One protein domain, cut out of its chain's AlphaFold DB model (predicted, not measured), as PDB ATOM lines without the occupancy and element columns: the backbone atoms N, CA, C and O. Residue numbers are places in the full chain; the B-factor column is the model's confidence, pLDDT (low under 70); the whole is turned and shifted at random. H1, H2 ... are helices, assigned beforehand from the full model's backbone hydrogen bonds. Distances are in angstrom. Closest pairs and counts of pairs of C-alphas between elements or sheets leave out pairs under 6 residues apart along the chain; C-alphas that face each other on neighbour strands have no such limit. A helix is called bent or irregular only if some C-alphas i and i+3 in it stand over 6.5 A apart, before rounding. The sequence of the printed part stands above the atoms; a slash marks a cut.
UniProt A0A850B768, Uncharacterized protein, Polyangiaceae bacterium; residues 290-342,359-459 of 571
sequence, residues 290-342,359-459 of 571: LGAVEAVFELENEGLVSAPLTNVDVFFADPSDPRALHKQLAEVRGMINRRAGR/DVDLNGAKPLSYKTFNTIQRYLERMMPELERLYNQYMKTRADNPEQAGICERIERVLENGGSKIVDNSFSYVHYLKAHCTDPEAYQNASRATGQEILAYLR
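What this domain is: This is residues 290 to 342 and 359 to 459 of the 571 residues of an uncharacterized protein of Polyangiaceae bacterium (UniProt A0A850B768). A long bent helix, H4, is the spine of this model: at one end H5 folds back from its arm H4b as a hairpin, and at the other end H8 stands across the beginning of its arm H4a. H3 crosses H4a, H2, H6 and H7 pack round that same arm, and H1 packs on H5. You have 154 printed residues with eight named helices, H1 to H8 in order, and no named strand; the class is all helix. The whole is compact, with a radius of gyration of the C-alphas of 16.9 A, yet elongated, spanning 53 by 35 by 29 A.

Where its parts are: Find C-alpha 370 at (205.378, 198.139, 194.360), where H4, residues 370 to 394, begins. By its hydrogen bonds it was assigned as one helix, but it is bent: C-alphas 382 and 385 are 6.9 A apart. Arm H4a, residues 370 to 382, is 18.4 A long, and H4b, residues 385 to 394, is 14.4 A. H5 is residues 402 to 416, 20.1 A; H6 419 to 423; H7 429 to 436. H8, residues 440 to 459, runs 29.0 A to C-alpha 459 at (208.723, 185.375, 202.276). Go back to C-alpha 290 at (196.040, 207.066, 188.871) for H1, residues 290 to 301, 16.1 A; then come H2, 311 to 317, and H3, 324 to 340, 24.3 A.

How they stand to each other: Start at the hub, H4, which touches six other helices; its arms stand at a steep tilt of 45 degrees. H4a touches H3 about perpendicular, at 89 degrees, closest at the C-alphas of Thr 372 and Gln 328, 5.7 A apart. It touches H2 closest at C-alphas Thr 375 and Ala 317, 6.0 A, H6 at Glu 381 and Val 423, 5.2 A, and H8 at Tyr 370 and Thr 450, 6.1 A. H4a and H7 only just touch, with 3 pairs of C-alphas within 8 A. H4b and H5 form a hairpin, as do H7 and H8. H1 touches H5 at a shallow tilt of 30 degrees, opposite ways, closest at C-alphas Ala 292 and Val 414, 4.5 A. H3 and H5 are apart. Every O i to N i+4 pair is within hydrogen-bond range in H2, H3, H4a, H4b, H5, H6, H7 and H8; in H1, 6 of 8 are.

The domain as a whole: The farthest C-alphas, of Asp 400 and Arg 459, are 54.6 A apart. Residues 343 to 358 are not printed; C-alphas 342 and 359 are 20.8 A apart across the cut. Of the links printed whole, none is long. Mean pLDDT of the printed part is 75.7; 46 residues are under 70, among them 307 to 320, 359 to 366 and 444 to 459.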
ATOM      1  N   LEU A 290     197.137 206.581 188.035       85.06
ATOM      2  CA  LEU A 290     196.040 207.066 188.871       85.06
ATOM      3  C   LEU A 290     194.815 207.416 188.022       85.06
ATOM      4  O   LEU A 290     193.728 206.976 188.372       85.06
ATOM      5  N   GLY A 291     194.986 208.123 186.900       82.69
ATOM      6  CA  GLY A 291     193.892 208.487 185.990       82.69
ATOM      7  C   GLY A 291     193.186 207.276 185.364       82.69
ATOM      8  O   GLY A 291     191.968 207.282 185.188       82.69
ATOM      9  N   ALA A 292     193.931 206.201 185.086       86.62
ATOM     10  CA  ALA A 292     193.374 204.940 184.603       86.62
ATOM     11  C   ALA A 292     192.445 204.284 185.642       86.62
ATOM     12  O   ALA A 292     191.383 203.793 185.277       86.62
ATOM     13  N   VAL A 293     192.809 204.304 186.930       89.31
ATOM     14  CA  VAL A 293     191.982 203.744 188.019       89.31
ATOM     15  C   VAL A 293     190.855 204.695 188.429       89.31
ATOM     16  O   VAL A 293     189.759 204.241 188.739       89.31
ATOM     17  N   GLU A 294     191.095 206.007 188.388       88.50
ATOM     18  CA  GLU A 294     190.121 207.076 188.642       88.50
ATOM     19  C   GLU A 294     188.887 206.922 187.741       88.50
ATOM     20  O   GLU A 294     187.776 206.828 188.254       88.50
ATOM     21  N   ALA A 295     189.081 206.736 186.430       86.81
ATOM     22  CA  ALA A 295     187.988 206.496 185.482       86.81
ATOM     23  C   ALA A 295     187.228 205.166 185.711       86.81
ATOM     24  O   ALA A 295     186.045 205.075 185.386       86.81
ATOM     25  N   VAL A 296     187.853 204.144 186.314       88.50
ATOM     26  CA  VAL A 296     187.142 202.911 186.720       88.50
ATOM     27  C   VAL A 296     186.366 203.124 188.023       88.50
ATOM     28  O   VAL A 296     185.235 202.662 188.134       88.50
ATOM     29  N   PHE A 297     186.917 203.862 188.993       89.12
ATOM     30  CA  PHE A 297     186.190 204.226 190.215       89.12
ATOM     31  C   PHE A 297     184.979 205.130 189.928       89.12
ATOM     32  O   PHE A 297     183.972 205.007 190.620       89.12
ATOM     33  N   GLU A 298     185.026 205.996 188.907       88.00
ATOM     34  CA  GLU A 298     183.844 206.728 188.421       88.00
ATOM     35  C   GLU A 298     182.714 205.766 188.011       88.00
ATOM     36  O   GLU A 298     181.573 205.944 188.433       88.00
ATOM     37  N   LEU A 299     183.037 204.715 187.247       87.50
ATOM     38  CA  LEU A 299     182.071 203.711 186.788       87.50
ATOM     39  C   LEU A 299     181.576 202.795 187.930       87.50
ATOM     40  O   LEU A 299     180.402 202.426 187.942       87.50
ATOM     41  N   GLU A 300     182.427 202.457 188.910       88.62
ATOM     42  CA  GLU A 300     182.006 201.743 190.133       88.62
ATOM     43  C   GLU A 300     181.018 202.573 190.966       88.62
ATOM     44  O   GLU A 300     180.038 202.036 191.480       88.62
ATOM     45  N   ASN A 301     181.265 203.881 191.119       86.88
ATOM     46  CA  ASN A 301     180.437 204.759 191.955       86.88
ATOM     47  C   ASN A 301     179.017 204.953 191.389       86.88
ATOM     48  O   ASN A 301     178.093 205.204 192.159       86.88
ATOM     49  N   GLU A 302     178.836 204.810 190.073       84.19
ATOM     50  CA  GLU A 302     177.520 204.789 189.412       84.19
ATOM     51  C   GLU A 302     176.892 203.383 189.346       84.19
ATOM     52  O   GLU A 302     175.774 203.230 188.860       84.19
ATOM     53  N   GLY A 303     177.578 202.347 189.841       85.38
ATOM     54  CA  GLY A 303     177.098 200.961 189.813       85.38
ATOM     55  C   GLY A 303     177.082 200.324 188.418       85.38
ATOM     56  O   GLY A 303     176.428 199.300 188.227       85.38
ATOM     57  N   LEU A 304     177.787 200.916 187.446       84.75
ATOM     58  CA  LEU A 304     177.848 200.445 186.057       84.75
ATOM     59  C   LEU A 304     178.756 199.219 185.885       84.75
ATOM     60  O   LEU A 304     178.535 198.415 184.981       84.75
ATOM     61  N   VAL A 305     179.763 199.088 186.749       84.56
ATOM     62  CA  VAL A 305     180.695 197.952 186.850       84.56
ATOM     63  C   VAL A 305     180.774 197.479 188.299       84.56
ATOM     64  O   VAL A 305     180.497 198.256 189.219       84.56
ATOM     65  N   SER A 306     181.178 196.229 188.536       78.12
ATOM     66  CA  SER A 306     181.347 195.730 189.906       78.12
ATOM     67  C   SER A 306     182.537 194.791 190.052       78.12
ATOM     68  O   SER A 306     182.595 193.725 189.445       78.12
ATOM     69  N   ALA A 307     183.463 195.166 190.938       66.81
ATOM     70  CA  ALA A 307     184.723 194.473 191.172       66.81
ATOM     71  C   ALA A 307     184.748 193.696 192.514       66.81
ATOM     72  O   ALA A 307     185.654 193.939 193.322       66.81
ATOM     73  N   PRO A 308     183.816 192.763 192.817       65.75
ATOM     74  CA  PRO A 308     183.695 192.151 194.146       65.75
ATOM     75  C   PRO A 308     185.023 191.521 194.579       65.75
ATOM     76  O   PRO A 308     185.523 190.606 193.923       65.75
ATOM     77  N   LEU A 309     185.640 192.069 195.629       63.53
ATOM     78  CA  LEU A 309     187.003 191.721 196.037       63.53
ATOM     79  C   LEU A 309     187.045 190.265 196.519       63.53
ATOM     80  O   LEU A 309     186.311 189.883 197.430       63.53
ATOM     81  N   THR A 310     187.901 189.447 195.913       68.81
ATOM     82  CA  THR A 310     187.995 188.021 196.234       68.81
ATOM     83  C   THR A 310     189.013 187.761 197.346       68.81
ATOM     84  O   THR A 310     189.952 188.527 197.564       68.81
ATOM     85  N   ASN A 311     188.898 186.607 198.011       60.97
ATOM     86  CA  ASN A 311     189.931 186.142 198.948       60.97
ATOM     87  C   ASN A 311     191.304 185.951 198.266       60.97
ATOM     88  O   ASN A 311     192.328 185.993 198.942       60.97
ATOM     89  N   VAL A 312     191.328 185.761 196.940       64.19
ATOM     90  CA  VAL A 312     192.550 185.643 196.131       64.19
ATOM     91  C   VAL A 312     193.216 187.013 195.964       64.19
ATOM     92  O   VAL A 312     194.422 187.127 196.174       64.19
ATOM     93  N   ASP A 313     192.437 188.066 195.695       64.00
ATOM     94  CA  ASP A 313     192.933 189.451 195.657       64.00
ATOM     95  C   ASP A 313     193.510 189.866 197.019       64.00
ATOM     96  O   ASP A 313     194.581 190.465 197.097       64.00
ATOM     97  N   VAL A 314     192.825 189.503 198.113       64.62
ATOM     98  CA  VAL A 314     193.282 189.782 199.485       64.62
ATOM     99  C   VAL A 314     194.609 189.077 199.775       64.62
ATOM    100  O   VAL A 314     195.544 189.713 200.259       64.62
ATOM    101  N   PHE A 315     194.709 187.788 199.436       63.66
ATOM    102  CA  PHE A 315     195.920 186.986 199.619       63.66
ATOM    103  C   PHE A 315     197.120 187.527 198.825       63.66
ATOM    104  O   PHE A 315     198.237 187.525 199.337       63.66
ATOM    105  N   PHE A 316     196.912 188.022 197.602       64.00
ATOM    106  CA  PHE A 316     197.992 188.586 196.786       64.00
ATOM    107  C   PHE A 316     198.310 190.068 197.074       64.00
ATOM    108  O   PHE A 316     199.387 190.525 196.700       64.00
ATOM    109  N   ALA A 317     197.444 190.825 197.755       65.38
ATOM    110  CA  ALA A 317     197.744 192.207 198.158       65.38
ATOM    111  C   ALA A 317     198.716 192.280 199.355       65.38
ATOM    112  O   ALA A 317     199.670 193.065 199.344       65.38
ATOM    113  N   ASP A 318     198.483 191.451 200.380       69.75
ATOM    114  CA  ASP A 318     199.497 190.994 201.339       69.75
ATOM    115  C   ASP A 318     198.999 189.724 202.062       69.75
ATOM    116  O   ASP A 318     198.028 189.799 202.820       69.75
ATOM    117  N   PRO A 319     199.665 188.564 201.920       63.78
ATOM    118  CA  PRO A 319     199.226 187.325 202.567       63.78
ATOM    119  C   PRO A 319     199.403 187.341 204.100       63.78
ATOM    120  O   PRO A 319     198.978 186.402 204.776       63.78
ATOM    121  N   SER A 320     200.013 188.391 204.669       67.12
ATOM    122  CA  SER A 320     200.139 188.608 206.118       67.12
ATOM    123  C   SER A 320     199.033 189.486 206.714       67.12
ATOM    124  O   SER A 320     198.844 189.457 207.929       67.12
ATOM    125  N   ASP A 321     198.326 190.281 205.902       72.88
ATOM    126  CA  ASP A 321     197.309 191.237 206.360       72.88
ATOM    127  C   ASP A 321     196.043 191.162 205.483       72.88
ATOM    128  O   ASP A 321     195.986 191.781 204.418       72.88
ATOM    129  N   PRO A 322     194.969 190.495 205.958       67.19
ATOM    130  CA  PRO A 322     193.684 190.423 205.259       67.19
ATOM    131  C   PRO A 322     193.008 191.778 204.963       67.19
ATOM    132  O   PRO A 322     191.994 191.823 204.265       67.19
ATOM    133  N   ARG A 323     193.521 192.893 205.500       75.12
ATOM    134  CA  ARG A 323     193.045 194.255 205.216       75.12
ATOM    135  C   ARG A 323     193.942 195.018 204.239       75.12
ATOM    136  O   ARG A 323     193.560 196.121 203.845       75.12
ATOM    137  N   ALA A 324     195.070 194.457 203.796       73.81
ATOM    138  CA  ALA A 324     196.033 195.142 202.934       73.81
ATOM    139  C   ALA A 324     195.418 195.627 201.615       73.81
ATOM    140  O   ALA A 324     195.604 196.789 201.263       73.81
ATOM    141  N   LEU A 325     194.614 194.793 200.944       73.38
ATOM    142  CA  LEU A 325     193.880 195.160 199.724       73.38
ATOM    143  C   LEU A 325     192.996 196.400 199.936       73.38
ATOM    144  O   LEU A 325     193.100 197.387 199.212       73.38
ATOM    145  N   HIS A 326     192.169 196.378 200.984       76.00
ATOM    146  CA  HIS A 326     191.285 197.487 201.343       76.00
ATOM    147  C   HIS A 326     192.076 198.754 201.705       76.00
ATOM    148  O   HIS A 326     191.696 199.854 201.312       76.00
ATOM    149  N   LYS A 327     193.199 198.605 202.421       80.12
ATOM    150  CA  LYS A 327     194.099 199.707 202.789       80.12
ATOM    151  C   LYS A 327     194.763 200.337 201.559       80.12
ATOM    152  O   LYS A 327     194.780 201.559 201.457       80.12
ATOM    153  N   GLN A 328     195.269 199.526 200.631       81.94
ATOM    154  CA  GLN A 328     195.906 199.975 199.387       81.94
ATOM    155  C   GLN A 328     194.892 200.682 198.474       81.94
ATOM    156  O   GLN A 328     195.154 201.787 198.012       81.94
ATOM    157  N   LEU A 329     193.693 200.123 198.276       81.19
ATOM    158  CA  LEU A 329     192.646 200.775 197.478       81.19
ATOM    159  C   LEU A 329     192.146 202.082 198.125       81.19
ATOM    160  O   LEU A 329     191.935 203.074 197.422       81.19
ATOM    161  N   ALA A 330     192.026 202.136 199.456       80.81
ATOM    162  CA  ALA A 330     191.705 203.372 200.179       80.81
ATOM    163  C   ALA A 330     192.823 204.428 200.074       80.81
ATOM    164  O   ALA A 330     192.538 205.620 199.953       80.81
ATOM    165  N   GLU A 331     194.091 204.010 200.069       81.75
ATOM    166  CA  GLU A 331     195.236 204.886 199.814       81.75
ATOM    167  C   GLU A 331     195.202 205.468 198.396       81.75
ATOM    168  O   GLU A 331     195.350 206.683 198.252       81.75
ATOM    169  N   VAL A 332     194.926 204.650 197.374       84.00
ATOM    170  CA  VAL A 332     194.799 205.090 195.971       84.00
ATOM    171  C   VAL A 332     193.640 206.075 195.804       84.00
ATOM    172  O   VAL A 332     193.844 207.156 195.249       84.00
ATOM    173  N   ARG A 333     192.459 205.786 196.374       82.94
ATOM    174  CA  ARG A 333     191.341 206.750 196.439       82.94
ATOM    175  C   ARG A 333     191.755 208.042 197.162       82.94
ATOM    176  O   ARG A 333     191.430 209.137 196.716       82.94
ATOM    177  N   GLY A 334     192.563 207.944 198.218       78.12
ATOM    178  CA  GLY A 334     193.168 209.096 198.889       78.12
ATOM    179  C   GLY A 334     194.164 209.885 198.023       78.12
ATOM    180  O   GLY A 334     194.218 211.109 198.133       78.12
ATOM    181  N   MET A 335     194.949 209.227 197.166       77.12
ATOM    182  CA  MET A 335     195.866 209.878 196.217       77.12
ATOM    183  C   MET A 335     195.101 210.615 195.116       77.12
ATOM    184  O   MET A 335     195.437 211.761 194.824       77.12
ATOM    185  N   ILE A 336     194.045 210.000 194.580       79.56
ATOM    186  CA  ILE A 336     193.116 210.596 193.610       79.56
ATOM    187  C   ILE A 336     192.428 211.833 194.213       79.56
ATOM    188  O   ILE A 336     192.539 212.933 193.675       79.56
ATOM    189  N   ASN A 337     191.860 211.727 195.416       75.44
ATOM    190  CA  ASN A 337     191.241 212.875 196.089       75.44
ATOM    191  C   ASN A 337     192.251 214.010 196.367       75.44
ATOM    192  O   ASN A 337     191.915 215.188 196.248       75.44
ATOM    193  N   ARG A 338     193.517 213.687 196.680       72.88
ATOM    194  CA  ARG A 338     194.604 214.681 196.819       72.88
ATOM    195  C   ARG A 338     195.092 215.260 195.486       72.88
ATOM    196  O   ARG A 338     195.684 216.335 195.503       72.88
ATOM    197  N   ARG A 339     194.883 214.573 194.358       65.81
ATOM    198  CA  ARG A 339     195.153 215.073 193.000       65.81
ATOM    199  C   ARG A 339     194.104 216.116 192.618       65.81
ATOM    200  O   ARG A 339     194.483 217.234 192.285       65.81
ATOM    201  N   ALA A 340     192.821 215.773 192.750       58.94
ATOM    202  CA  ALA A 340     191.704 216.687 192.503       58.94
ATOM    203  C   ALA A 340     191.710 217.894 193.467       58.94
ATOM    204  O   ALA A 340     191.448 219.021 193.064       58.94
ATOM    205  N   GLY A 341     192.078 217.675 194.736       52.34
ATOM    206  CA  GLY A 341     192.106 218.693 195.793       52.34
ATOM    207  C   GLY A 341     193.337 219.613 195.841       52.34
ATOM    208  O   GLY A 341     193.547 220.274 196.861       52.34
ATOM    209  N   ARG A 342     194.186 219.671 194.804       48.88
ATOM    210  CA  ARG A 342     195.248 220.695 194.723       48.88
ATOM    211  C   ARG A 342     194.636 222.002 194.188       48.88
ATOM    212  O   ARG A 342     194.212 222.047 193.045       48.88
ATOM    213  N   ASP A 359     208.579 206.415 201.425       44.31
ATOM    214  CA  ASP A 359     209.457 207.425 202.054       44.31
ATOM    215  C   ASP A 359     210.518 208.045 201.121       44.31
ATOM    216  O   ASP A 359     211.342 208.844 201.570       44.31
ATOM    217  N   VAL A 360     210.467 207.768 199.814       48.72
ATOM    218  CA  VAL A 360     211.252 208.505 198.806       48.72
ATOM    219  C   VAL A 360     210.532 209.820 198.462       48.72
ATOM    220  O   VAL A 360     209.715 209.873 197.543       48.72
ATOM    221  N   ASP A 361     210.798 210.891 199.221       45.97
ATOM    222  CA  ASP A 361     210.202 212.218 198.977       45.97
ATOM    223  C   ASP A 361     210.849 212.920 197.773       45.97
ATOM    224  O   ASP A 361     212.017 213.311 197.808       45.97
ATOM    225  N   LEU A 362     210.070 213.098 196.703       48.78
ATOM    226  CA  LEU A 362     210.488 213.784 195.485       48.78
ATOM    227  C   LEU A 362     209.701 215.080 195.325       48.78
ATOM    228  O   LEU A 362     208.627 215.117 194.725       48.78
ATOM    229  N   ASN A 363     210.261 216.163 195.869       43.62
ATOM    230  CA  ASN A 363     209.697 217.515 195.819       43.62
ATOM    231  C   ASN A 363     208.231 217.591 196.313       43.62
ATOM    232  O   ASN A 363     207.416 218.328 195.752       43.62
ATOM    233  N   GLY A 364     207.874 216.833 197.359       50.28
ATOM    234  CA  GLY A 364     206.518 216.805 197.914       50.28
ATOM    235  C   GLY A 364     205.555 215.852 197.194       50.28
ATOM    236  O   GLY A 364     204.333 216.040 197.254       50.28
ATOM    237  N   ALA A 365     206.078 214.835 196.505       53.31
ATOM    238  CA  ALA A 365     205.312 213.723 195.955       53.31
ATOM    239  C   ALA A 365     205.980 212.383 196.308       53.31
ATOM    240  O   ALA A 365     207.108 212.116 195.902       53.31
ATOM    241  N   LYS A 366     205.252 211.536 197.045       65.94
ATOM    242  CA  LYS A 366     205.622 210.139 197.312       65.94
ATOM    243  C   LYS A 366     205.155 209.263 196.131       65.94
ATOM    244  O   LYS A 366     203.994 209.412 195.731       65.94
ATOM    245  N   PRO A 367     206.003 208.393 195.549       71.19
ATOM    246  CA  PRO A 367     205.587 207.449 194.508       71.19
ATOM    247  C   PRO A 367     204.693 206.335 195.084       71.19
ATOM    248  O   PRO A 367     204.678 206.101 196.290       71.19
ATOM    249  N   LEU A 368     203.961 205.620 194.221       77.19
ATOM    250  CA  LEU A 368     203.284 204.370 194.595       77.19
ATOM    251  C   LEU A 368     204.311 203.315 195.039       77.19
ATOM    252  O   LEU A 368     205.330 203.150 194.365       77.19
ATOM    253  N   SER A 369     204.014 202.545 196.093       79.50
ATOM    254  CA  SER A 369     204.771 201.325 196.419       79.50
ATOM    255  C   SER A 369     204.598 200.243 195.345       79.50
ATOM    256  O   SER A 369     203.621 200.259 194.587       79.50
ATOM    257  N   TYR A 370     205.506 199.259 195.298       78.69
ATOM    258  CA  TYR A 370     205.378 198.139 194.360       78.69
ATOM    259  C   TYR A 370     204.100 197.335 194.626       78.69
ATOM    260  O   TYR A 370     203.407 196.953 193.686       78.69
ATOM    261  N   LYS A 371     203.746 197.132 195.904       74.75
ATOM    262  CA  LYS A 371     202.502 196.450 196.293       74.75
ATOM    263  C   LYS A 371     201.272 197.215 195.804       74.75
ATOM    264  O   LYS A 371     200.404 196.621 195.175       74.75
ATOM    265  N   THR A 372     201.221 198.530 196.027       82.56
ATOM    266  CA  THR A 372     200.084 199.362 195.605       82.56
ATOM    267  C   THR A 372     199.957 199.395 194.074       82.56
ATOM    268  O   THR A 372     198.845 199.297 193.563       82.56
ATOM    269  N   PHE A 373     201.068 199.437 193.324       83.94
ATOM    270  CA  PHE A 373     201.045 199.314 191.858       83.94
ATOM    271  C   PHE A 373     200.575 197.925 191.384       83.94
ATOM    272  O   PHE A 373     199.741 197.841 190.491       83.94
ATOM    273  N   ASN A 374     201.069 196.839 191.986       80.00
ATOM    274  CA  ASN A 374     200.687 195.462 191.639       80.00
ATOM    275  C   ASN A 374     199.184 195.219 191.894       80.00
ATOM    276  O   ASN A 374     198.484 194.659 191.054       80.00
ATOM    277  N   THR A 375     198.656 195.745 193.002       83.25
ATOM    278  CA  THR A 375     197.218 195.745 193.306       83.25
ATOM    279  C   THR A 375     196.405 196.577 192.308       83.25
ATOM    280  O   THR A 375     195.334 196.135 191.901       83.25
ATOM    281  N   ILE A 376     196.906 197.736 191.856       85.81
ATOM    282  CA  ILE A 376     196.285 198.507 190.763       85.81
ATOM    283  C   ILE A 376     196.257 197.694 189.463       85.81
ATOM    284  O   ILE A 376     195.216 197.630 188.813       85.81
ATOM    285  N   GLN A 377     197.372 197.060 189.095       85.88
ATOM    286  CA  GLN A 377     197.473 196.251 187.883       85.88
ATOM    287  C   GLN A 377     196.452 195.104 187.903       85.88
ATOM    288  O   GLN A 377     195.628 195.025 187.000       85.88
ATOM    289  N   ARG A 378     196.422 194.295 188.971       81.81
ATOM    290  CA  ARG A 378     195.454 193.192 189.157       81.81
ATOM    291  C   ARG A 378     194.001 193.650 189.153       81.81
ATOM    292  O   ARG A 378     193.120 192.963 188.641       81.81
ATOM    293  N   TYR A 379     193.740 194.815 189.743       84.69
ATOM    294  CA  TYR A 379     192.421 195.428 189.715       84.69
ATOM    295  C   TYR A 379     192.020 195.781 188.274       84.69
ATOM    296  O   TYR A 379     190.954 195.365 187.833       84.69
ATOM    297  N   LEU A 380     192.889 196.447 187.504       87.75
ATOM    298  CA  LEU A 380     192.628 196.755 186.094       87.75
ATOM    299  C   LEU A 380     192.499 195.486 185.230       87.75
ATOM    300  O   LEU A 380     191.547 195.394 184.461       87.75
ATOM    301  N   GLU A 381     193.380 194.491 185.399       85.94
ATOM    302  CA  GLU A 381     193.339 193.185 184.704       85.94
ATOM    303  C   GLU A 381     191.953 192.535 184.822       85.94
ATOM    304  O   GLU A 381     191.404 192.032 183.841       85.94
ATOM    305  N   ARG A 382     191.359 192.604 186.018       84.69
ATOM    306  CA  ARG A 382     190.036 192.052 186.318       84.69
ATOM    307  C   ARG A 382     188.875 192.890 185.771       84.69
ATOM    308  O   ARG A 382     187.822 192.323 185.490       84.69
ATOM    309  N   MET A 383     189.057 194.201 185.600       86.81
ATOM    310  CA  MET A 383     188.009 195.109 185.108       86.81
ATOM    311  C   MET A 383     187.968 195.254 183.587       86.81
ATOM    312  O   MET A 383     186.884 195.470 183.042       86.81
ATOM    313  N   MET A 384     189.095 195.106 182.880       85.88
ATOM    314  CA  MET A 384     189.144 195.268 181.418       85.88
ATOM    315  C   MET A 384     188.075 194.459 180.649       85.88
ATOM    316  O   MET A 384     187.457 195.050 179.764       85.88
ATOM    317  N   PRO A 385     187.761 193.186 180.984       88.31
ATOM    318  CA  PRO A 385     186.714 192.431 180.286       88.31
ATOM    319  C   PRO A 385     185.294 192.982 180.494       88.31
ATOM    320  O   PRO A 385     184.465 192.914 179.586       88.31
ATOM    321  N   GLU A 386     184.985 193.539 181.672       88.88
ATOM    322  CA  GLU A 386     183.674 194.153 181.928       88.88
ATOM    323  C   GLU A 386     183.560 195.507 181.212       88.88
ATOM    324  O   GLU A 386     182.558 195.771 180.544       88.88
ATOM    325  N   LEU A 387     184.623 196.316 181.264       88.62
ATOM    326  CA  LEU A 387     184.731 197.587 180.544       88.62
ATOM    327  C   LEU A 387     184.600 197.385 179.024       88.62
ATOM    328  O   LEU A 387     183.836 198.095 178.372       88.62
ATOM    329  N   GLU A 388     185.274 196.383 178.455       87.69
ATOM    330  CA  GLU A 388     185.151 196.029 177.037       87.69
ATOM    331  C   GLU A 388     183.723 195.589 176.676       87.69
ATOM    332  O   GLU A 388     183.193 195.993 175.635       87.69
ATOM    333  N   ARG A 389     183.057 194.808 177.540       90.12
ATOM    334  CA  ARG A 389     181.661 194.396 177.326       90.12
ATOM    335  C   ARG A 389     180.722 195.604 177.269       90.12
ATOM    336  O   ARG A 389     179.914 195.693 176.346       90.12
ATOM    337  N   LEU A 390     180.840 196.533 178.220       88.25
ATOM    338  CA  LEU A 390     180.011 197.743 178.271       88.25
ATOM    339  C   LEU A 390     180.303 198.684 177.097       88.25
ATOM    340  O   LEU A 390     179.372 199.200 176.480       88.25
ATOM    341  N   TYR A 391     181.573 198.857 176.722       88.56
ATOM    342  CA  TYR A 391     181.939 199.667 175.562       88.56
ATOM    343  C   TYR A 391     181.332 199.104 174.269       88.56
ATOM    344  O   TYR A 391     180.667 199.828 173.530       88.56
ATOM    345  N   ASN A 392     181.472 197.797 174.024       87.56
ATOM    346  CA  ASN A 392     180.901 197.140 172.843       87.56
ATOM    347  C   ASN A 392     179.358 197.115 172.836       87.56
ATOM    348  O   ASN A 392     178.752 197.052 171.761       87.56
ATOM    349  N   GLN A 393     178.723 197.184 174.009       88.81
ATOM    350  CA  GLN A 393     177.276 197.334 174.159       88.81
ATOM    351  C   GLN A 393     176.807 198.748 173.777       88.81
ATOM    352  O   GLN A 393     175.882 198.880 172.977       88.81
ATOM    353  N   TYR A 394     177.446 199.795 174.310       85.81
ATOM    354  CA  TYR A 394     176.966 201.181 174.198       85.81
ATOM    355  C   TYR A 394     177.519 201.966 172.996       85.81
ATOM    356  O   TYR A 394     176.863 202.890 172.514       85.81
ATOM    357  N   MET A 395     178.671 201.583 172.435       82.19
ATOM    358  CA  MET A 395     179.299 202.300 171.311       82.19
ATOM    359  C   MET A 395     178.421 202.350 170.046       82.19
ATOM    360  O   MET A 395     178.551 203.275 169.248       82.19
ATOM    361  N   LYS A 396     177.475 201.414 169.892       82.69
ATOM    362  CA  LYS A 396     176.510 201.381 168.776       82.69
ATOM    363  C   LYS A 396     175.410 202.443 168.865       82.69
ATOM    364  O   LYS A 396     174.838 202.781 167.837       82.69
ATOM    365  N   THR A 397     175.101 202.929 170.065       82.06
ATOM    366  CA  THR A 397     173.949 203.806 170.356       82.06
ATOM    367  C   THR A 397     174.348 205.130 171.014       82.06
ATOM    368  O   THR A 397     173.508 206.008 171.192       82.06
ATOM    369  N   ARG A 398     175.643 205.333 171.303       83.00
ATOM    370  CA  ARG A 398     176.191 206.579 171.874       83.00
ATOM    371  C   ARG A 398     175.967 207.847 171.041       83.00
ATOM    372  O   ARG A 398     176.138 208.938 171.564       83.00
ATOM    373  N   ALA A 399     175.634 207.720 169.754       76.56
ATOM    374  CA  ALA A 399     175.310 208.868 168.906       76.56
ATOM    375  C   ALA A 399     173.949 209.490 169.271       76.56
ATOM    376  O   ALA A 399     173.790 210.706 169.193       76.56
ATOM    377  N   ASP A 400     173.003 208.654 169.708       84.25
ATOM    378  CA  ASP A 400     171.607 209.024 169.963       84.25
ATOM    379  C   ASP A 400     171.274 209.081 171.468       84.25
ATOM    380  O   ASP A 400     170.210 209.564 171.855       84.25
ATOM    381  N   ASN A 401     172.177 208.599 172.332       84.31
ATOM    382  CA  ASN A 401     172.021 208.608 173.786       84.31
ATOM    383  C   ASN A 401     173.266 209.207 174.497       84.31
ATOM    384  O   ASN A 401     174.329 208.576 174.496       84.31
ATOM    385  N   PRO A 402     173.144 210.375 175.166       80.56
ATOM    386  CA  PRO A 402     174.265 211.058 175.819       80.56
ATOM    387  C   PRO A 402     174.741 210.391 177.122       80.56
ATOM    388  O   PRO A 402     175.910 210.516 177.474       80.56
ATOM    389  N   GLU A 403     173.880 209.648 177.824       84.44
ATOM    390  CA  GLU A 403     174.276 208.844 178.991       84.44
ATOM    391  C   GLU A 403     175.257 207.747 178.546       84.44
ATOM    392  O   GLU A 403     176.339 207.579 179.106       84.44
ATOM    393  N   GLN A 404     174.920 207.067 177.449       85.12
ATOM    394  CA  GLN A 404     175.741 206.018 176.849       85.12
ATOM    395  C   GLN A 404     177.031 206.567 176.222       85.12
ATOM    396  O   GLN A 404     178.066 205.900 176.288       85.12
ATOM    397  N   ALA A 405     177.011 207.798 175.699       75.12
ATOM    398  CA  ALA A 405     178.228 208.523 175.334       75.12
ATOM    399  C   ALA A 405     179.148 208.729 176.545       75.12
ATOM    400  O   ALA A 405     180.305 208.317 176.486       75.12
ATOM    401  N   GLY A 406     178.632 209.233 177.671       79.50
ATOM    402  CA  GLY A 406     179.409 209.411 178.905       79.50
ATOM    403  C   GLY A 406     179.967 208.107 179.497       79.50
ATOM    404  O   GLY A 406     181.030 208.108 180.122       79.50
ATOM    405  N   ILE A 407     179.302 206.964 179.284       84.56
ATOM    406  CA  ILE A 407     179.856 205.640 179.622       84.56
ATOM    407  C   ILE A 407     181.027 205.290 178.690       84.56
ATOM    408  O   ILE A 407     182.102 204.935 179.174       84.56
ATOM    409  N   CYS A 408     180.860 205.433 177.370       79.75
ATOM    410  CA  CYS A 408     181.939 205.192 176.407       79.75
ATOM    411  C   CYS A 408     183.153 206.104 176.645       79.75
ATOM    412  O   CYS A 408     184.266 205.591 176.691       79.75
ATOM    413  N   GLU A 409     182.950 207.405 176.864       81.62
ATOM    414  CA  GLU A 409     184.020 208.375 177.144       81.62
ATOM    415  C   GLU A 409     184.835 207.997 178.387       81.62
ATOM    416  O   GLU A 409     186.055 208.139 178.401       81.62
ATOM    417  N   ARG A 410     184.190 207.482 179.441       86.62
ATOM    418  CA  ARG A 410     184.890 207.012 180.648       86.62
ATOM    419  C   ARG A 410     185.738 205.776 180.395       86.62
ATOM    420  O   ARG A 410     186.862 205.706 180.884       86.62
ATOM    421  N   ILE A 411     185.244 204.834 179.597       85.69
ATOM    422  CA  ILE A 411     186.020 203.651 179.211       85.69
ATOM    423  C   ILE A 411     187.179 204.056 178.280       85.69
ATOM    424  O   ILE A 411     188.299 203.572 178.440       85.69
ATOM    425  N   GLU A 412     186.959 205.020 177.381       83.19
ATOM    426  CA  GLU A 412     188.013 205.636 176.568       83.19
ATOM    427  C   GLU A 412     189.071 206.327 177.457       83.19
ATOM    428  O   GLU A 412     190.258 206.072 177.255       83.19
ATOM    429  N   ARG A 413     188.695 207.050 178.529       85.56
ATOM    430  CA  ARG A 413     189.655 207.607 179.514       85.56
ATOM    431  C   ARG A 413     190.546 206.544 180.168       85.56
ATOM    432  O   ARG A 413     191.726 206.815 180.407       85.56
ATOM    433  N   VAL A 414     190.040 205.338 180.451       84.75
ATOM    434  CA  VAL A 414     190.869 204.229 180.977       84.75
ATOM    435  C   VAL A 414     191.951 203.842 179.959       84.75
ATOM    436  O   VAL A 414     193.112 203.651 180.325       84.75
ATOM    437  N   LEU A 415     191.595 203.771 178.672       85.25
ATOM    438  CA  LEU A 415     192.512 203.429 177.580       85.25
ATOM    439  C   LEU A 415     193.525 204.549 177.288       85.25
ATOM    440  O   LEU A 415     194.717 204.269 177.145       85.25
ATOM    441  N   GLU A 416     193.087 205.810 177.250       82.12
ATOM    442  CA  GLU A 416     193.937 206.986 177.007       82.12
ATOM    443  C   GLU A 416     195.021 207.151 178.077       82.12
ATOM    444  O   GLU A 416     196.201 207.333 177.751       82.12
ATOM    445  N   ASN A 417     194.637 206.995 179.350       82.31
ATOM    446  CA  ASN A 417     195.556 206.989 180.491       82.31
ATOM    447  C   ASN A 417     196.491 205.764 180.506       82.31
ATOM    448  O   ASN A 417     197.433 205.722 181.296       82.31
ATOM    449  N   GLY A 418     196.289 204.790 179.612       82.94
ATOM    450  CA  GLY A 418     197.162 203.636 179.430       82.94
ATOM    451  C   GLY A 418     196.815 202.429 180.297       82.94
ATOM    452  O   GLY A 418     197.703 201.624 180.557       82.94
ATOM    453  N   GLY A 419     195.556 202.268 180.718       82.44
ATOM    454  CA  GLY A 419     195.093 201.102 181.481       82.44
ATOM    455  C   GLY A 419     195.425 199.771 180.798       82.44
ATOM    456  O   GLY A 419     195.968 198.876 181.440       82.44
ATOM    457  N   SER A 420     195.238 199.682 179.476       81.38
ATOM    458  CA  SER A 420     195.661 198.518 178.680       81.38
ATOM    459  C   SER A 420     197.161 198.229 178.793       81.38
ATOM    460  O   SER A 420     197.531 197.075 178.949       81.38
ATOM    461  N   LYS A 421     198.013 199.263 178.820       80.44
ATOM    462  CA  LYS A 421     199.477 199.122 178.948       80.44
ATOM    463  C   LYS A 421     199.936 198.657 180.331       80.44
ATOM    464  O   LYS A 421     201.042 198.147 180.490       80.44
ATOM    465  N   ILE A 422     199.125 198.909 181.356       82.00
ATOM    466  CA  ILE A 422     199.373 198.409 182.713       82.00
ATOM    467  C   ILE A 422     199.004 196.920 182.762       82.00
ATOM    468  O   ILE A 422     199.755 196.125 183.316       82.00
ATOM    469  N   VAL A 423     197.890 196.549 182.122       79.44
ATOM    470  CA  VAL A 423     197.350 195.180 182.048       79.44
ATOM    471  C   VAL A 423     198.171 194.250 181.146       79.44
ATOM    472  O   VAL A 423     198.401 193.104 181.509       79.44
ATOM    473  N   ASP A 424     198.676 194.731 180.008       78.19
ATOM    474  CA  ASP A 424     199.565 193.968 179.114       78.19
ATOM    475  C   ASP A 424     201.050 193.987 179.551       78.19
ATOM    476  O   ASP A 424     201.919 193.462 178.854       78.19
ATOM    477  N   ASN A 425     201.350 194.594 180.711       74.56
ATOM    478  CA  ASN A 425     202.686 194.761 181.299       74.56
ATOM    479  C   ASN A 425     203.700 195.562 180.436       74.56
ATOM    480  O   ASN A 425     204.866 195.710 180.822       74.56
ATOM    481  N   SER A 426     203.287 196.166 179.311       75.56
ATOM    482  CA  SER A 426     204.147 197.057 178.509       75.56
ATOM    483  C   SER A 426     204.529 198.348 179.249       75.56
ATOM    484  O   SER A 426     205.542 198.976 178.927       75.56
ATOM    485  N   PHE A 427     203.784 198.709 180.298       77.81
ATOM    486  CA  PHE A 427     204.126 199.729 181.287       77.81
ATOM    487  C   PHE A 427     204.237 199.135 182.702       77.81
ATOM    488  O   PHE A 427     203.480 199.468 183.608       77.81
ATOM    489  N   SER A 428     205.220 198.258 182.912       80.12
ATOM    490  CA  SER A 428     205.545 197.724 184.245       80.12
ATOM    491  C   SER A 428     205.974 198.798 185.269       80.12
ATOM    492  O   SER A 428     206.392 199.903 184.909       80.12
ATOM    493  N   TYR A 429     205.983 198.454 186.564       79.19
ATOM    494  CA  TYR A 429     206.378 199.356 187.663       79.19
ATOM    495  C   TYR A 429     207.765 200.018 187.492       79.19
ATOM    496  O   TYR A 429     207.983 201.146 187.933       79.19
ATOM    497  N   VAL A 430     208.703 199.375 186.788       75.50
ATOM    498  CA  VAL A 430     210.018 199.969 186.474       75.50
ATOM    499  C   VAL A 430     209.879 201.178 185.536       75.50
ATOM    500  O   VAL A 430     210.622 202.151 185.668       75.50
ATOM    501  N   HIS A 431     208.912 201.160 184.616       80.56
ATOM    502  CA  HIS A 431     208.578 202.307 183.770       80.56
ATOM    503  C   HIS A 431     207.888 203.413 184.576       80.56
ATOM    504  O   HIS A 431     208.214 204.587 184.394       80.56
ATOM    505  N   TYR A 432     207.015 203.048 185.524       80.50
ATOM    506  CA  TYR A 432     206.428 203.993 186.477       80.50
ATOM    507  C   TYR A 432     207.506 204.720 187.299       80.50
ATOM    508  O   TYR A 432     207.502 205.952 187.330       80.50
ATOM    509  N   LEU A 433     208.470 203.997 187.886       75.00
ATOM    510  CA  LEU A 433     209.581 204.605 188.629       75.00
ATOM    511  C   LEU A 433     210.436 205.517 187.737       75.00
ATOM    512  O   LEU A 433     210.679 206.661 188.110       75.00
ATOM    513  N   LYS A 434     210.822 205.085 186.527       76.25
ATOM    514  CA  LYS A 434     211.574 205.934 185.575       76.25
ATOM    515  C   LYS A 434     210.827 207.212 185.164       76.25
ATOM    516  O   LYS A 434     211.465 208.200 184.817       76.25
ATOM    517  N   ALA A 435     209.492 207.205 185.185       73.75
ATOM    518  CA  ALA A 435     208.665 208.360 184.834       73.75
ATOM    519  C   ALA A 435     208.458 209.368 185.986       73.75
ATOM    520  O   ALA A 435     208.049 210.502 185.725       73.75
ATOM    521  N   HIS A 436     208.726 208.973 187.237       72.44
ATOM    522  CA  HIS A 436     208.512 209.802 188.434       72.44
ATOM    523  C   HIS A 436     209.815 210.153 189.170       72.44
ATOM    524  O   HIS A 436     209.936 211.249 189.712       72.44
ATOM    525  N   CYS A 437     210.818 209.274 189.137       68.19
ATOM    526  CA  CYS A 437     212.150 209.498 189.688       68.19
ATOM    527  C   CYS A 437     213.084 210.044 188.597       68.19
ATOM    528  O   CYS A 437     213.820 209.291 187.964       68.19
ATOM    529  N   THR A 438     213.049 211.359 188.355       64.56
ATOM    530  CA  THR A 438     213.943 212.017 187.379       64.56
ATOM    531  C   THR A 438     215.385 212.158 187.865       64.56
ATOM    532  O   THR A 438     216.276 212.410 187.058       64.56
ATOM    533  N   ASP A 439     215.612 212.033 189.174       73.00
ATOM    534  CA  ASP A 439     216.942 212.032 189.777       73.00
ATOM    535  C   ASP A 439     217.538 210.601 189.819       73.00
ATOM    536  O   ASP A 439     216.833 209.665 190.223       73.00
ATOM    537  N   PRO A 440     218.813 210.396 189.426       70.06
ATOM    538  CA  PRO A 440     219.434 209.072 189.419       70.06
ATOM    539  C   PRO A 440     219.578 208.413 190.797       70.06
ATOM    540  O   PRO A 440     219.464 207.188 190.883       70.06
ATOM    541  N   GLU A 441     219.828 209.175 191.867       71.69
ATOM    542  CA  GLU A 441     220.000 208.615 193.213       71.69
ATOM    543  C   GLU A 441     218.645 208.187 193.789       71.69
ATOM    544  O   GLU A 441     218.491 207.058 194.259       71.69
ATOM    545  N   ALA A 442     217.624 209.035 193.643       66.38
ATOM    546  CA  ALA A 442     216.233 208.712 193.939       66.38
ATOM    547  C   ALA A 442     215.765 207.437 193.225       66.38
ATOM    548  O   ALA A 442     215.187 206.550 193.856       66.38
ATOM    549  N   TYR A 443     216.047 207.316 191.922       70.50
ATOM    550  CA  TYR A 443     215.698 206.128 191.146       70.50
ATOM    551  C   TYR A 443     216.404 204.865 191.668       70.50
ATOM    552  O   TYR A 443     215.770 203.813 191.789       70.50
ATOM    553  N   GLN A 444     217.690 204.947 192.032       69.19
ATOM    554  CA  GLN A 444     218.410 203.825 192.649       69.19
ATOM    555  C   GLN A 444     217.855 203.467 194.035       69.19
ATOM    556  O   GLN A 444     217.721 202.285 194.355       69.19
ATOM    557  N   ASN A 445     217.498 204.463 194.848       69.44
ATOM    558  CA  ASN A 445     216.951 204.262 196.189       69.44
ATOM    559  C   ASN A 445     215.558 203.603 196.139       69.44
ATOM    560  O   ASN A 445     215.352 202.594 196.815       69.44
ATOM    561  N   ALA A 446     214.658 204.070 195.265       66.38
ATOM    562  CA  ALA A 446     213.366 203.424 195.006       66.38
ATOM    563  C   ALA A 446     213.531 202.005 194.421       66.38
ATOM    564  O   ALA A 446     212.889 201.055 194.868       66.38
ATOM    565  N   SER A 447     214.465 201.807 193.482       65.06
ATOM    566  CA  SER A 447     214.775 200.470 192.943       65.06
ATOM    567  C   SER A 447     215.251 199.501 194.038       65.06
ATOM    568  O   SER A 447     214.869 198.329 194.044       65.06
ATOM    569  N   ARG A 448     216.038 199.983 195.011       65.75
ATOM    570  CA  ARG A 448     216.519 199.182 196.150       65.75
ATOM    571  C   ARG A 448     215.394 198.836 197.130       65.75
ATOM    572  O   ARG A 448     215.305 197.684 197.550       65.75
ATOM    573  N   ALA A 449     214.529 199.797 197.464       64.69
ATOM    574  CA  ALA A 449     213.350 199.568 198.305       64.69
ATOM    575  C   ALA A 449     212.386 198.555 197.657       64.69
ATOM    576  O   ALA A 449     211.952 197.606 198.305       64.69
ATOM    577  N   THR A 450     212.168 198.666 196.346       65.12
ATOM    578  CA  THR A 450     211.367 197.725 195.542       65.12
ATOM    579  C   THR A 450     211.858 196.278 195.663       65.12
ATOM    580  O   THR A 450     211.063 195.371 195.909       65.12
ATOM    581  N   GLY A 451     213.172 196.044 195.568       59.41
ATOM    582  CA  GLY A 451     213.749 194.709 195.775       59.41
ATOM    583  C   GLY A 451     213.510 194.158 197.188       59.41
ATOM    584  O   GLY A 451     213.286 192.959 197.361       59.41
ATOM    585  N   GLN A 452     213.494 195.026 198.205       65.56
ATOM    586  CA  GLN A 452     213.184 194.647 199.587       65.56
ATOM    587  C   GLN A 452     211.685 194.357 199.786       65.56
ATOM    588  O   GLN A 452     211.352 193.376 200.454       65.56
ATOM    589  N   GLU A 453     210.791 195.133 199.164       63.75
ATOM    590  CA  GLU A 453     209.339 194.891 199.156       63.75
ATOM    591  C   GLU A 453     208.994 193.538 198.513       63.75
ATOM    592  O   GLU A 453     208.235 192.761 199.096       63.75
ATOM    593  N   ILE A 454     209.607 193.217 197.366       62.50
ATOM    594  CA  ILE A 454     209.454 191.925 196.675       62.50
ATOM    595  C   ILE A 454     209.962 190.772 197.554       62.50
ATOM    596  O   ILE A 454     209.248 189.791 197.758       62.50
ATOM    597  N   LEU A 455     211.158 190.890 198.140       59.41
ATOM    598  CA  LEU A 455     211.712 189.854 199.023       59.41
ATOM    599  C   LEU A 455     210.894 189.656 200.310       59.41
ATOM    600  O   LEU A 455     210.810 188.538 200.817       59.41
ATOM    601  N   ALA A 456     210.289 190.712 200.859       64.00
ATOM    602  CA  ALA A 456     209.369 190.600 201.990       64.00
ATOM    603  C   ALA A 456     208.059 189.901 201.588       64.00
ATOM    604  O   ALA A 456     207.596 189.012 202.301       64.00
ATOM    605  N   TYR A 457     207.505 190.250 200.426       62.78
ATOM    606  CA  TYR A 457     206.289 189.653 199.872       62.78
ATOM    607  C   TYR A 457     206.447 188.154 199.562       62.78
ATOM    608  O   TYR A 457     205.616 187.353 199.986       62.78
ATOM    609  N   LEU A 458     207.548 187.743 198.922       57.69
ATOM    610  CA  LEU A 458     207.831 186.328 198.635       57.69
ATOM    611  C   LEU A 458     207.994 185.491 199.917       57.69
ATOM    612  O   LEU A 458     207.471 184.381 200.007       57.69
ATOM    613  N   ARG A 459     208.652 186.032 200.955       65.06
ATOM    614  CA  ARG A 459     208.723 185.375 202.276       65.06
ATOM    615  C   ARG A 459     207.340 185.222 202.909       65.06
ATOM    616  O   ARG A 459     207.061 184.178 203.491       65.06
TER     617      ARG A 459